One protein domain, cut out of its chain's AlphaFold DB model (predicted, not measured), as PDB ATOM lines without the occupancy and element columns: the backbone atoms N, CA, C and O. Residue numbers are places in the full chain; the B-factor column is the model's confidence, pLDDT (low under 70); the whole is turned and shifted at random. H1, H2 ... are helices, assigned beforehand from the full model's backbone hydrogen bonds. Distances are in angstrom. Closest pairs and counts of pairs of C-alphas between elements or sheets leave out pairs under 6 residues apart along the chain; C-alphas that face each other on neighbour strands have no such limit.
ATOM      1  N   THR A 193     241.345 218.497 208.624       79.75
ATOM      2  CA  THR A 193     240.280 217.478 208.559       79.75
ATOM      3  C   THR A 193     240.841 216.055 208.545       79.75
ATOM      4  O   THR A 193     240.424 215.225 209.346       79.75
ATOM      5  N   SER A 194     241.851 215.772 207.716       76.62
ATOM      6  CA  SER A 194     242.480 214.443 207.671       76.62
ATOM      7  C   SER A 194     243.213 214.122 208.980       76.62
ATOM      8  O   SER A 194     243.237 212.978 209.419       76.62
ATOM      9  N   TYR A 195     243.770 215.137 209.654       85.50
ATOM     10  CA  TYR A 195     244.292 214.978 211.013       85.50
ATOM     11  C   TYR A 195     243.201 214.587 212.023       85.50
ATOM     12  O   TYR A 195     243.468 213.754 212.885       85.50
ATOM     13  N   LEU A 196     242.005 215.182 211.937       88.81
ATOM     14  CA  LEU A 196     240.882 214.849 212.817       88.81
ATOM     15  C   LEU A 196     240.433 213.394 212.609       88.81
ATOM     16  O   LEU A 196     240.276 212.678 213.593       88.81
ATOM     17  N   LYS A 197     240.352 212.925 211.354       85.88
ATOM     18  CA  LYS A 197     240.105 211.503 211.038       85.88
ATOM     19  C   LYS A 197     241.159 210.596 211.696       85.88
ATOM     20  O   LYS A 197     240.818 209.738 212.503       85.88
ATOM     21  N   ASP A 198     242.445 210.889 211.477       85.06
ATOM     22  CA  ASP A 198     243.560 210.112 212.040       85.06
ATOM     23  C   ASP A 198     243.518 209.990 213.580       85.06
ATOM     24  O   ASP A 198     243.871 208.948 214.134       85.06
ATOM     25  N   ILE A 199     243.182 211.070 214.303       91.62
ATOM     26  CA  ILE A 199     243.122 211.011 215.774       91.62
ATOM     27  C   ILE A 199     241.873 210.294 216.271       91.62
ATOM     28  O   ILE A 199     241.952 209.688 217.334       91.62
ATOM     29  N   LYS A 200     240.762 210.334 215.524       92.75
ATOM     30  CA  LYS A 200     239.545 209.591 215.862       92.75
ATOM     31  C   LYS A 200     239.844 208.096 215.894       92.75
ATOM     32  O   LYS A 200     239.588 207.445 216.902       92.75
ATOM     33  N   ASP A 201     240.518 207.599 214.859       88.44
ATOM     34  CA  ASP A 201     240.921 206.195 214.769       88.44
ATOM     35  C   ASP A 201     241.885 205.804 215.897       88.44
ATOM     36  O   ASP A 201     241.765 204.736 216.492       88.44
ATOM     37  N   ILE A 202     242.848 206.668 216.238       90.31
ATOM     38  CA  ILE A 202     243.780 206.398 217.346       90.31
ATOM     39  C   ILE A 202     243.051 206.379 218.692       90.31
ATOM     40  O   ILE A 202     243.357 205.531 219.531       90.31
ATOM     41  N   ILE A 203     242.123 207.309 218.914       93.94
ATOM     42  CA  ILE A 203     241.361 207.403 220.160       93.94
ATOM     43  C   ILE A 203     240.501 206.155 220.346       93.94
ATOM     44  O   ILE A 203     240.621 205.506 221.384       93.94
ATOM     45  N   ASN A 204     239.747 205.773 219.316       91.81
ATOM     46  CA  ASN A 204     238.878 204.599 219.347       91.81
ATOM     47  C   ASN A 204     239.652 203.303 219.616       91.81
ATOM     48  O   ASN A 204     239.171 202.444 220.340       91.81
ATOM     49  N   ASN A 205     240.873 203.180 219.086       88.69
ATOM     50  CA  ASN A 205     241.652 201.946 219.200       88.69
ATOM     51  C   ASN A 205     242.588 201.881 220.416       88.69
ATOM     52  O   ASN A 205     243.068 200.802 220.752       88.69
ATOM     53  N   LYS A 206     242.977 203.020 221.008       89.38
ATOM     54  CA  LYS A 206     244.100 203.062 221.972       89.38
ATOM     55  C   LYS A 206     243.865 203.905 223.220       89.38
ATOM     56  O   LYS A 206     244.758 203.948 224.065       89.38
ATOM     57  N   CYS A 207     242.736 204.604 223.339       90.94
ATOM     58  CA  CYS A 207     242.501 205.564 224.426       90.94
ATOM     59  C   CYS A 207     241.355 205.186 225.375       90.94
ATOM     60  O   CYS A 207     240.922 206.036 226.147       90.94
ATOM     61  N   GLU A 208     240.907 203.928 225.384       90.88
ATOM     62  CA  GLU A 208     239.857 203.430 226.294       90.88
ATOM     63  C   GLU A 208     240.178 203.663 227.782       90.88
ATOM     64  O   GLU A 208     239.307 203.963 228.590       90.88
ATOM     65  N   PHE A 209     241.462 203.662 228.147       91.06
ATOM     66  CA  PHE A 209     241.901 203.962 229.511       91.06
ATOM     67  C   PHE A 209     241.490 205.360 230.013       91.06
ATOM     68  O   PHE A 209     241.589 205.617 231.210       91.06
ATOM     69  N   ILE A 210     241.100 206.288 229.130       90.81
ATOM     70  CA  ILE A 210     240.632 207.621 229.524       90.81
ATOM     71  C   ILE A 210     239.256 207.536 230.173       90.81
ATOM     72  O   ILE A 210     239.101 208.055 231.274       90.81
ATOM     73  N   THR A 211     238.294 206.863 229.541       87.75
ATOM     74  CA  THR A 211     236.933 206.711 230.085       87.75
ATOM     75  C   THR A 211     236.934 205.853 231.351       87.75
ATOM     76  O   THR A 211     236.128 206.065 232.242       87.75
ATOM     77  N   GLN A 212     237.903 204.943 231.493       88.81
ATOM     78  CA  GLN A 212     238.087 204.138 232.709       88.81
ATOM     79  C   GLN A 212     238.665 204.924 233.899       88.81
ATOM     80  O   GLN A 212     238.470 204.534 235.046       88.81
ATOM     81  N   LYS A 213     239.446 205.983 233.645       88.88
ATOM     82  CA  LYS A 213     240.238 206.681 234.679       88.88
ATOM     83  C   LYS A 213     239.816 208.129 234.925       88.88
ATOM     84  O   LYS A 213     240.388 208.771 235.802       88.88
ATOM     85  N   SER A 214     238.897 208.668 234.131       85.12
ATOM     86  CA  SER A 214     238.469 210.065 234.175       85.12
ATOM     87  C   SER A 214     236.951 210.142 234.281       85.12
ATOM     88  O   SER A 214     236.260 209.674 233.388       85.12
ATOM     89  N   ASP A 215     236.452 210.840 235.297       86.44
ATOM     90  CA  ASP A 215     235.030 211.174 235.483       86.44
ATOM     91  C   ASP A 215     234.518 212.218 234.469       86.44
ATOM     92  O   ASP A 215     233.325 212.468 234.365       86.44
ATOM     93  N   LYS A 216     235.424 212.875 233.734       88.56
ATOM     94  CA  LYS A 216     235.089 213.968 232.801       88.56
ATOM     95  C   LYS A 216     234.545 213.541 231.433       88.56
ATOM     96  O   LYS A 216     234.061 214.414 230.710       88.56
ATOM     97  N   PHE A 217     234.668 212.269 231.049       92.38
ATOM     98  CA  PHE A 217     234.295 211.788 229.712       92.38
ATOM     99  C   PHE A 217     233.491 210.499 229.811       92.38
ATOM    100  O   PHE A 217     234.028 209.483 230.249       92.38
ATOM    101  N   ASP A 218     232.259 210.525 229.313       90.19
ATOM    102  CA  ASP A 218     231.351 209.377 229.379       90.19
ATOM    103  C   ASP A 218     231.669 208.347 228.289       90.19
ATOM    104  O   ASP A 218     231.424 207.152 228.432       90.19
ATOM    105  N   ASN A 219     232.231 208.802 227.164       93.56
ATOM    106  CA  ASN A 219     232.583 207.948 226.035       93.56
ATOM    107  C   ASN A 219     233.754 208.512 225.211       93.56
ATOM    108  O   ASN A 219     234.170 209.667 225.341       93.56
ATOM    109  N   LEU A 220     234.289 207.681 224.312       94.00
ATOM    110  CA  LEU A 220     235.422 208.049 223.459       94.00
ATOM    111  C   LEU A 220     235.088 209.129 222.419       94.00
ATOM    112  O   LEU A 220     235.994 209.857 222.008       94.00
ATOM    113  N   ASN A 221     233.817 209.290 222.027       95.31
ATOM    114  CA  ASN A 221     233.414 210.367 221.118       95.31
ATOM    115  C   ASN A 221     233.532 211.740 221.794       95.31
ATOM    116  O   ASN A 221     234.031 212.676 221.167       95.31
ATOM    117  N   GLU A 222     233.162 211.860 223.071       95.81
ATOM    118  CA  GLU A 222     233.379 213.094 223.838       95.81
ATOM    119  C   GLU A 222     234.866 213.434 223.953       95.81
ATOM    120  O   GLU A 222     235.267 214.586 223.763       95.81
ATOM    121  N   PHE A 223     235.706 212.425 224.208       95.88
ATOM    122  CA  PHE A 223     237.151 212.614 224.269       95.88
ATOM    123  C   PHE A 223     237.735 213.013 222.904       95.88
ATOM    124  O   PHE A 223     238.573 213.914 222.828       95.88
ATOM    125  N   TYR A 224     237.259 212.411 221.810       96.88
ATOM    126  CA  TYR A 224     237.615 212.802 220.446       96.88
ATOM    127  C   TYR A 224     237.261 214.264 220.154       96.88
ATOM    128  O   TYR A 224     238.134 215.027 219.722       96.88
ATOM    129  N   ASN A 225     236.020 214.669 220.429       97.19
ATOM    130  CA  ASN A 225     235.567 216.042 220.227       97.19
ATOM    131  C   ASN A 225     236.433 217.011 221.034       97.19
ATOM    132  O   ASN A 225     236.966 217.976 220.478       97.19
ATOM    133  N   PHE A 226     236.683 216.706 222.308       96.69
ATOM    134  CA  PHE A 226     237.548 217.510 223.165       96.69
ATOM    135  C   PHE A 226     238.959 217.668 222.581       96.69
ATOM    136  O   PHE A 226     239.442 218.793 222.406       96.69
ATOM    137  N   VAL A 227     239.624 216.566 222.211       95.62
ATOM    138  CA  VAL A 227     240.974 216.595 221.625       95.62
ATOM    139  C   VAL A 227     240.990 217.385 220.313       95.62
ATOM    140  O   VAL A 227     241.898 218.198 220.095       95.62
ATOM    141  N   GLY A 228     239.994 217.186 219.447       95.69
ATOM    142  CA  GLY A 228     239.857 217.892 218.175       95.69
ATOM    143  C   GLY A 228     239.660 219.399 218.356       95.69
ATOM    144  O   GLY A 228     240.393 220.201 217.766       95.69
ATOM    145  N   ASN A 229     238.754 219.800 219.249       96.75
ATOM    146  CA  ASN A 229     238.442 221.199 219.535       96.75
ATOM    147  C   ASN A 229     239.620 221.933 220.196       96.75
ATOM    148  O   ASN A 229     240.010 223.017 219.751       96.75
ATOM    149  N   ILE A 230     240.288 221.318 221.181       95.50
ATOM    150  CA  ILE A 230     241.536 221.848 221.758       95.50
ATOM    151  C   ILE A 230     242.627 221.967 220.683       95.50
ATOM    152  O   ILE A 230     243.392 222.943 220.631       95.50
ATOM    153  N   SER A 231     242.681 221.004 219.763       93.06
ATOM    154  CA  SER A 231     243.608 221.037 218.638       93.06
ATOM    155  C   SER A 231     243.314 222.156 217.648       93.06
ATOM    156  O   SER A 231     244.250 222.602 216.986       93.06
ATOM    157  N   ASN A 232     242.102 222.702 217.601       93.00
ATOM    158  CA  ASN A 232     241.767 223.879 216.803       93.00
ATOM    159  C   ASN A 232     242.110 225.212 217.480       93.00
ATOM    160  O   ASN A 232     242.318 226.213 216.786       93.00
ATOM    161  N   LEU A 233     242.313 225.236 218.802       92.44
ATOM    162  CA  LEU A 233     242.637 226.470 219.517       92.44
ATOM    163  C   LEU A 233     243.930 227.126 219.016       92.44
ATOM    164  O   LEU A 233     244.992 226.509 218.824       92.44
ATOM    165  N   GLN A 234     243.840 228.436 218.811       88.88
ATOM    166  CA  GLN A 234     244.970 229.284 218.464       88.88
ATOM    167  C   GLN A 234     245.736 229.709 219.725       88.88
ATOM    168  O   GLN A 234     245.155 229.888 220.795       88.88
ATOM    169  N   THR A 235     247.037 229.997 219.585       90.56
ATOM    170  CA  THR A 235     247.905 230.439 220.696       90.56
ATOM    171  C   THR A 235     247.327 231.623 221.472       90.56
ATOM    172  O   THR A 235     247.603 231.771 222.654       90.56
ATOM    173  N   ARG A 236     246.548 232.498 220.822       89.06
ATOM    174  CA  ARG A 236     245.961 233.685 221.458       89.06
ATOM    175  C   ARG A 236     244.944 233.352 222.552       89.06
ATOM    176  O   ARG A 236     244.930 234.065 223.547       89.06
ATOM    177  N   VAL A 237     244.138 232.302 222.371       92.44
ATOM    178  CA  VAL A 237     243.102 231.885 223.332       92.44
ATOM    179  C   VAL A 237     243.796 231.384 224.584       92.44
ATOM    180  O   VAL A 237     243.658 231.956 225.660       92.44
ATOM    181  N   LEU A 238     244.681 230.413 224.373       92.44
ATOM    182  CA  LEU A 238     245.508 229.799 225.398       92.44
ATOM    183  C   LEU A 238     246.354 230.834 226.147       92.44
ATOM    184  O   LEU A 238     246.420 230.828 227.369       92.44
ATOM    185  N   ARG A 239     246.963 231.782 225.427       90.94
ATOM    186  CA  ARG A 239     247.761 232.839 226.053       90.94
ATOM    187  C   ARG A 239     246.919 233.737 226.952       90.94
ATOM    188  O   ARG A 239     247.444 234.140 227.976       90.94
ATOM    189  N   ARG A 240     245.677 234.079 226.581       91.50
ATOM    190  CA  ARG A 240     244.782 234.882 227.434       91.50
ATOM    191  C   ARG A 240     244.343 234.097 228.668       91.50
ATOM    192  O   ARG A 240     244.417 234.640 229.763       91.50
ATOM    193  N   TYR A 241     243.982 232.826 228.492       91.50
ATOM    194  CA  TYR A 241     243.634 231.925 229.591       91.50
ATOM    195  C   TYR A 241     244.784 231.800 230.610       91.50
ATOM    196  O   TYR A 241     244.582 231.980 231.806       91.50
ATOM    197  N   PHE A 242     246.025 231.643 230.140       90.38
ATOM    198  CA  PHE A 242     247.209 231.535 230.999       90.38
ATOM    199  C   PHE A 242     247.877 232.872 231.372       90.38
ATOM    200  O   PHE A 242     248.977 232.858 231.922       90.38
ATOM    201  N   ASN A 243     247.265 234.030 231.085       84.62
ATOM    202  CA  ASN A 243     247.859 235.352 231.353       84.62
ATOM    203  C   ASN A 243     247.724 235.818 232.822       84.62
ATOM    204  O   ASN A 243     247.701 237.019 233.079       84.62
ATOM    205  N   SER A 244     247.607 234.894 233.775       72.50
ATOM    206  CA  SER A 244     247.499 235.147 235.221       72.50
ATOM    207  C   SER A 244     248.505 234.281 235.993       72.50
ATOM    208  O   SER A 244     249.212 233.469 235.385       72.50
ATOM    209  N   LYS A 245     248.580 234.434 237.328       67.00
ATOM    210  CA  LYS A 245     249.353 233.515 238.186       67.00
ATOM    211  C   LYS A 245     248.977 232.060 237.869       67.00
ATOM    212  O   LYS A 245     247.836 231.770 237.507       67.00
ATOM    213  N   PHE A 246     249.977 231.179 237.898       64.06
ATOM    214  CA  PHE A 246     249.758 229.756 237.669       64.06
ATOM    215  C   PHE A 246     249.051 229.161 238.876       64.06
ATOM    216  O   PHE A 246     249.668 229.026 239.926       64.06
ATOM    217  N   ASN A 247     247.799 228.780 238.667       64.25
ATOM    218  CA  ASN A 247     247.054 227.917 239.560       64.25
ATOM    219  C   ASN A 247     246.883 226.592 238.808       64.25
ATOM    220  O   ASN A 247     246.668 226.610 237.595       64.25
ATOM    221  N   ALA A 248     247.073 225.461 239.484       67.56
ATOM    222  CA  ALA A 248     246.968 224.126 238.886       67.56
ATOM    223  C   ALA A 248     245.506 223.641 238.793       67.56
ATOM    224  O   ALA A 248     245.256 222.440 238.805       67.56
ATOM    225  N   GLU A 249     244.563 224.577 238.722       81.25
ATOM    226  CA  GLU A 249     243.123 224.344 238.740       81.25
ATOM    227  C   GLU A 249     242.520 224.807 237.417       81.25
ATOM    228  O   GLU A 249     242.889 225.860 236.886       81.25
ATOM    229  N   PHE A 250     241.608 223.999 236.882       88.81
ATOM    230  CA  PHE A 250     240.881 224.310 235.662       88.81
ATOM    231  C   PHE A 250     239.812 225.378 235.930       88.81
ATOM    232  O   PHE A 250     238.952 225.197 236.787       88.81
ATOM    233  N   ASP A 251     239.855 226.473 235.174       91.12
ATOM    234  CA  ASP A 251     238.911 227.590 235.274       91.12
ATOM    235  C   ASP A 251     238.015 227.623 234.026       91.12
ATOM    236  O   ASP A 251     238.357 228.197 232.983       91.12
ATOM    237  N   ASP A 252     236.874 226.942 234.117       93.06
ATOM    238  CA  ASP A 252     235.970 226.742 232.986       93.06
ATOM    239  C   ASP A 252     235.397 228.066 232.445       93.06
ATOM    240  O   ASP A 252     235.485 228.346 231.244       93.06
ATOM    241  N   GLU A 253     234.921 228.939 233.336       93.25
ATOM    242  CA  GLU A 253     234.338 230.238 232.983       93.25
ATOM    243  C   GLU A 253     235.348 231.141 232.271       93.25
ATOM    244  O   GLU A 253     235.068 231.756 231.232       93.25
ATOM    245  N   LYS A 254     236.594 231.174 232.751       92.75
ATOM    246  CA  LYS A 254     237.650 231.926 232.076       92.75
ATOM    247  C   LYS A 254     237.969 231.360 230.702       92.75
ATOM    248  O   LYS A 254     238.286 232.134 229.785       92.75
ATOM    249  N   LEU A 255     237.931 230.040 230.519       93.75
ATOM    250  CA  LEU A 255     238.095 229.447 229.195       93.75
ATOM    251  C   LEU A 255     236.922 229.839 228.283       93.75
ATOM    252  O   LEU A 255     237.178 230.310 227.169       93.75
ATOM    253  N   LYS A 256     235.676 229.765 228.773       95.56
ATOM    254  CA  LYS A 256     234.448 230.157 228.058       95.56
ATOM    255  C   LYS A 256     234.524 231.591 227.539       95.56
ATOM    256  O   LYS A 256     234.422 231.814 226.328       95.56
ATOM    257  N   ILE A 257     234.838 232.556 228.408       94.25
ATOM    258  CA  ILE A 257     235.006 233.976 228.042       94.25
ATOM    259  C   ILE A 257     236.031 234.137 226.911       94.25
ATOM    260  O   ILE A 257     235.837 234.900 225.957       94.25
ATOM    261  N   ASN A 258     237.150 233.412 226.988       94.44
ATOM    262  CA  ASN A 258     238.216 233.515 225.996       94.44
ATOM    263  C   ASN A 258     237.878 232.840 224.660       94.44
ATOM    264  O   ASN A 258     238.350 233.326 223.623       94.44
ATOM    265  N   LEU A 259     237.073 231.774 224.668       95.38
ATOM    266  CA  LEU A 259     236.537 231.127 223.470       95.38
ATOM    267  C   LEU A 259     235.540 232.044 222.752       95.38
ATOM    268  O   LEU A 259     235.767 232.357 221.581       95.38
ATOM    269  N   ILE A 260     234.537 232.581 223.460       94.00
ATOM    270  CA  ILE A 260     233.551 233.535 222.910       94.00
ATOM    271  C   ILE A 260     234.272 234.737 222.293       94.00
ATOM    272  O   ILE A 260     234.076 235.083 221.125       94.00
ATOM    273  N   ARG A 261     235.206 235.334 223.044       92.50
ATOM    274  CA  ARG A 261     236.006 236.470 222.569       92.50
ATOM    275  C   ARG A 261     236.827 236.137 221.322       92.50
ATOM    276  O   ARG A 261     237.160 237.035 220.550       92.50
ATOM    277  N   ASN A 262     237.241 234.885 221.146       91.56
ATOM    278  CA  ASN A 262     237.990 234.462 219.969       91.56
ATOM    279  C   ASN A 262     237.091 234.277 218.748       91.56
ATOM    280  O   ASN A 262     237.454 234.761 217.681       91.56
ATOM    281  N   ILE A 263     235.938 233.627 218.918       91.62
ATOM    282  CA  ILE A 263     234.955 233.406 217.851       91.62
ATOM    283  C   ILE A 263     234.457 234.753 217.314       91.62
ATOM    284  O   ILE A 263     234.488 234.986 216.110       91.62
ATOM    285  N   ASN A 264     234.128 235.696 218.203       88.50
ATOM    286  CA  ASN A 264     233.688 237.039 217.811       88.50
ATOM    287  C   ASN A 264     234.773 237.872 217.120       88.50
ATOM    288  O   ASN A 264     234.460 238.749 216.321       88.50
ATOM    289  N   TYR A 265     236.049 237.614 217.417       85.00
ATOM    290  CA  TYR A 265     237.160 238.317 216.775       85.00
ATOM    291  C   TYR A 265     237.413 237.839 215.337       85.00
ATOM    292  O   TYR A 265     237.966 238.592 214.538       85.00
ATOM    293  N   MET A 266     237.106 236.578 215.026       82.88
ATOM    294  CA  MET A 266     237.366 235.999 213.709       82.88
ATOM    295  C   MET A 266     236.246 236.333 212.723       82.88
ATOM    296  O   MET A 266     235.074 236.418 213.086       82.88
ATOM    297  N   GLU A 267     236.620 236.504 211.458       76.81
ATOM    298  CA  GLU A 267     235.689 236.761 210.361       76.81
ATOM    299  C   GLU A 267     235.434 235.435 209.630       76.81
ATOM    300  O   GLU A 267     236.365 234.828 209.101       76.81
ATOM    301  N   TYR A 268     234.187 234.966 209.654       75.62
ATOM    302  CA  TYR A 268     233.746 233.721 209.023       75.62
ATOM    303  C   TYR A 268     232.966 234.075 207.756       75.62
ATOM    304  O   TYR A 268     231.742 234.165 207.796       75.62
ATOM    305  N   ILE A 269     233.681 234.363 206.665       66.56
ATOM    306  CA  ILE A 269     233.080 234.871 205.420       66.56
ATOM    307  C   ILE A 269     232.133 233.816 204.817       66.56
ATOM    308  O   ILE A 269     230.952 234.109 204.656       66.56
ATOM    309  N   ASP A 270     232.606 232.575 204.665       62.28
ATOM    310  CA  ASP A 270     231.858 231.472 204.021       62.28
ATOM    311  C   ASP A 270     231.264 230.461 205.017       62.28
ATOM    312  O   ASP A 270     230.743 229.415 204.643       62.28
ATOM    313  N   LYS A 271     231.377 230.748 206.321       71.88
ATOM    314  CA  LYS A 271     231.030 229.832 207.426       71.88
ATOM    315  C   LYS A 271     230.231 230.524 208.534       71.88
ATOM    316  O   LYS A 271     230.494 230.343 209.724       71.88
ATOM    317  N   LYS A 272     229.285 231.391 208.153       79.56
ATOM    318  CA  LYS A 272     228.457 232.147 209.114       79.56
ATOM    319  C   LYS A 272     227.601 231.226 209.992       79.56
ATOM    320  O   LYS A 272     227.570 231.424 211.202       79.56
ATOM    321  N   SER A 273     227.007 230.188 209.405       83.75
ATOM    322  CA  SER A 273     226.226 229.169 210.120       83.75
ATOM    323  C   SER A 273     227.060 228.423 211.170       83.75
ATOM    324  O   SER A 273     226.613 228.251 212.303       83.75
ATOM    325  N   ASP A 274     228.304 228.054 210.842       85.62
ATOM    326  CA  ASP A 274     229.235 227.433 211.796       85.62
ATOM    327  C   ASP A 274     229.493 228.355 212.994       85.62
ATOM    328  O   ASP A 274     229.451 227.912 214.143       85.62
ATOM    329  N   LYS A 275     229.712 229.657 212.751       90.94
ATOM    330  CA  LYS A 275     229.907 230.650 213.818       90.94
ATOM    331  C   LYS A 275     228.691 230.731 214.744       90.94
ATOM    332  O   LYS A 275     228.867 230.736 215.962       90.94
ATOM    333  N   GLU A 276     227.487 230.818 214.186       91.50
ATOM    334  CA  GLU A 276     226.241 230.881 214.960       91.50
ATOM    335  C   GLU A 276     226.050 229.623 215.802       91.50
ATOM    336  O   GLU A 276     225.840 229.716 217.010       91.50
ATOM    337  N   LYS A 277     226.245 228.446 215.199       92.50
ATOM    338  CA  LYS A 277     226.196 227.163 215.903       92.50
ATOM    339  C   LYS A 277     227.200 227.116 217.057       92.50
ATOM    340  O   LYS A 277     226.829 226.762 218.172       92.50
ATOM    341  N   MET A 278     228.447 227.540 216.829       94.50
ATOM    342  CA  MET A 278     229.468 227.607 217.880       94.50
ATOM    343  C   MET A 278     229.056 228.517 219.045       94.50
ATOM    344  O   MET A 278     229.233 228.128 220.197       94.50
ATOM    345  N   LEU A 279     228.535 229.717 218.765       94.38
ATOM    346  CA  LEU A 279     228.130 230.676 219.800       94.38
ATOM    347  C   LEU A 279     226.897 230.200 220.571       94.38
ATOM    348  O   LEU A 279     226.901 230.259 221.797       94.38
ATOM    349  N   ASN A 280     225.885 229.676 219.878       93.06
ATOM    350  CA  ASN A 280     224.662 229.172 220.500       93.06
ATOM    351  C   ASN A 280     224.970 228.019 221.463       93.06
ATOM    352  O   ASN A 280     224.565 228.064 222.624       93.06
ATOM    353  N   THR A 281     225.767 227.034 221.028       92.94
ATOM    354  CA  THR A 281     226.165 225.915 221.895       92.94
ATOM    355  C   THR A 281     227.024 226.380 223.072       92.94
ATOM    356  O   THR A 281     226.816 225.931 224.196       92.94
ATOM    357  N   LEU A 282     227.984 227.285 222.847       93.12
ATOM    358  CA  LEU A 282     228.878 227.765 223.905       93.12
ATOM    359  C   LEU A 282     228.155 228.651 224.933       93.12
ATOM    360  O   LEU A 282     228.544 228.663 226.096       93.12
ATOM    361  N   ASN A 283     227.101 229.371 224.542       91.56
ATOM    362  CA  ASN A 283     226.287 230.153 225.475       91.56
ATOM    363  C   ASN A 283     225.493 229.250 226.432       91.56
ATOM    364  O   ASN A 283     225.413 229.559 227.619       91.56
ATOM    365  N   GLN A 284     224.982 228.121 225.936       93.00
ATOM    366  CA  GLN A 284     224.150 227.176 226.693       93.00
ATOM    367  C   GLN A 284     224.943 226.207 227.585       93.00
ATOM    368  O   GLN A 284     224.374 225.626 228.503       93.00
ATOM    369  N   LYS A 285     226.238 226.004 227.318       93.88
ATOM    370  CA  LYS A 285     227.072 225.002 228.005       93.88
ATOM    371  C   LYS A 285     228.264 225.634 228.727       93.88
ATOM    372  O   LYS A 285     228.641 226.774 228.448       93.88
ATOM    373  N   SER A 286     228.873 224.887 229.646       95.62
ATOM    374  CA  SER A 286     230.216 225.190 230.160       95.62
ATOM    375  C   SER A 286     231.254 225.060 229.028       95.62
ATOM    376  O   SER A 286     230.964 224.477 227.975       95.62
ATOM    377  N   ALA A 287     232.461 225.608 229.187       95.19
ATOM    378  CA  ALA A 287     233.507 225.482 228.171       95.19
ATOM    379  C   ALA A 287     233.886 224.016 227.934       95.19
ATOM    380  O   ALA A 287     234.042 223.610 226.782       95.19
ATOM    381  N   LEU A 288     234.020 223.221 228.996       95.31
ATOM    382  CA  LEU A 288     234.334 221.801 228.896       95.31
ATOM    383  C   LEU A 288     233.222 221.028 228.176       95.31
ATOM    384  O   LEU A 288     233.513 220.312 227.219       95.31
ATOM    385  N   GLU A 289     231.957 221.237 228.551       96.12
ATOM    386  CA  GLU A 289     230.813 220.565 227.915       96.12
ATOM    387  C   GLU A 289     230.624 220.985 226.452       96.12
ATOM    388  O   GLU A 289     230.295 220.174 225.580       96.12
ATOM    389  N   TYR A 290     230.911 222.246 226.126       96.75
ATOM    390  CA  TYR A 290     231.001 222.694 224.740       96.75
ATOM    391  C   TYR A 290     232.074 221.917 223.966       96.75
ATOM    392  O   TYR A 290     231.787 221.370 222.901       96.75
ATOM    393  N   LEU A 291     233.298 221.824 224.500       96.50
ATOM    394  CA  LEU A 291     234.419 221.152 223.833       96.50
ATOM    395  C   LEU A 291     234.193 219.641 223.663       96.50
ATOM    396  O   LEU A 291     234.701 219.081 222.693       96.50
ATOM    397  N   LYS A 292     233.442 219.000 224.566       96.19
ATOM    398  CA  LYS A 292     233.052 217.582 224.485       96.19
ATOM    399  C   LYS A 292     231.965 217.309 223.441       96.19
ATOM    400  O   LYS A 292     231.918 216.219 222.877       96.19
ATOM    401  N   SER A 293     231.096 218.281 223.164       94.62
ATOM    402  CA  SER A 293     229.879 218.040 222.374       94.62
ATOM    403  C   SER A 293     229.902 218.581 220.945       94.62
ATOM    404  O   SER A 293     229.222 218.025 220.086       94.62
ATOM    405  N   ILE A 294     230.659 219.644 220.652       95.69
ATOM    406  CA  ILE A 294     230.699 220.207 219.294       95.69
ATOM    407  C   ILE A 294     231.643 219.420 218.375       95.69
ATOM    408  O   ILE A 294     232.756 219.071 218.769       95.69
TER     409      ILE A 294
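Overview. This is residues 193 to 294 of the 1273 residues of the protein "CRISPR/Cas system-associated RNA-guided endonuclease Cas9, type II-B/NMENI" of Campylobacter sp. RM6137 (UniProt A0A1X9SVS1). Two helical lobes meet through a short helix between them: H4, H5 and H6 lie in a row as one lobe, H1 and H3 make the other, and H7 packs on both H5 and H3. H2 lies at the far end of the H1 and H3 lobe, while residues 243 to 249 and 269 to 274 stick out from the row. The 102 printed residues hold seven named helices, H1 to H7 in chain order, and no named strand: all helix. The whole is compact, with a radius of gyration of the C-alphas of 14.6 A and spans of 38 by 37 by 25 A.

Arrangement. H5, residues 252 to 265, is the hub. It forms a helical hairpin with H6, residues 272 to 284, at a shallow tilt of 21 degrees; their closest C-alphas, Ile 260 and Leu 279, are 6.9 A apart. It forms another with H4, residues 235 to 241, at a steep tilt of 41 degrees; C-alphas 237 and 258 come closest, at 5.8 A. H7, residues 287 to 293, touches H5 about perpendicular, at 75 degrees, with C-alphas 256 and 287 closest, at 4.8 A. H7 also touches H3, residues 220 to 232; C-alphas 222 and 292 come closest, at 4.5 A. H1, residues 193 to 206, touches H3, opposite ways at 37 degrees, only just a steep tilt; C-alphas 200 and 224 are closest, at 5.9 A. H2, residues 209 to 213, is close to H3 but not clearly touching, with C-alphas 211 and 220 closest, at 6.9 A. In each of the seven helices every O i to N i+4 pair is within hydrogen-bond range.

Along the chain. H1 starts at C-alpha 193 (240.280, 217.478, 208.559) and H7 ends at C-alpha 293 (229.879, 218.040, 222.374). H1 is 20.1 A long, H5 20.0 A, H6 18.8 A and H3 18.3 A.

Size, cuts and confidence. The C-alphas of Gln 212 and Ile 269 are farthest apart, at 41.4 A. The printed part has no cut and no long link. Confidence is under 70 at residues 245 to 248 and 269 to 270.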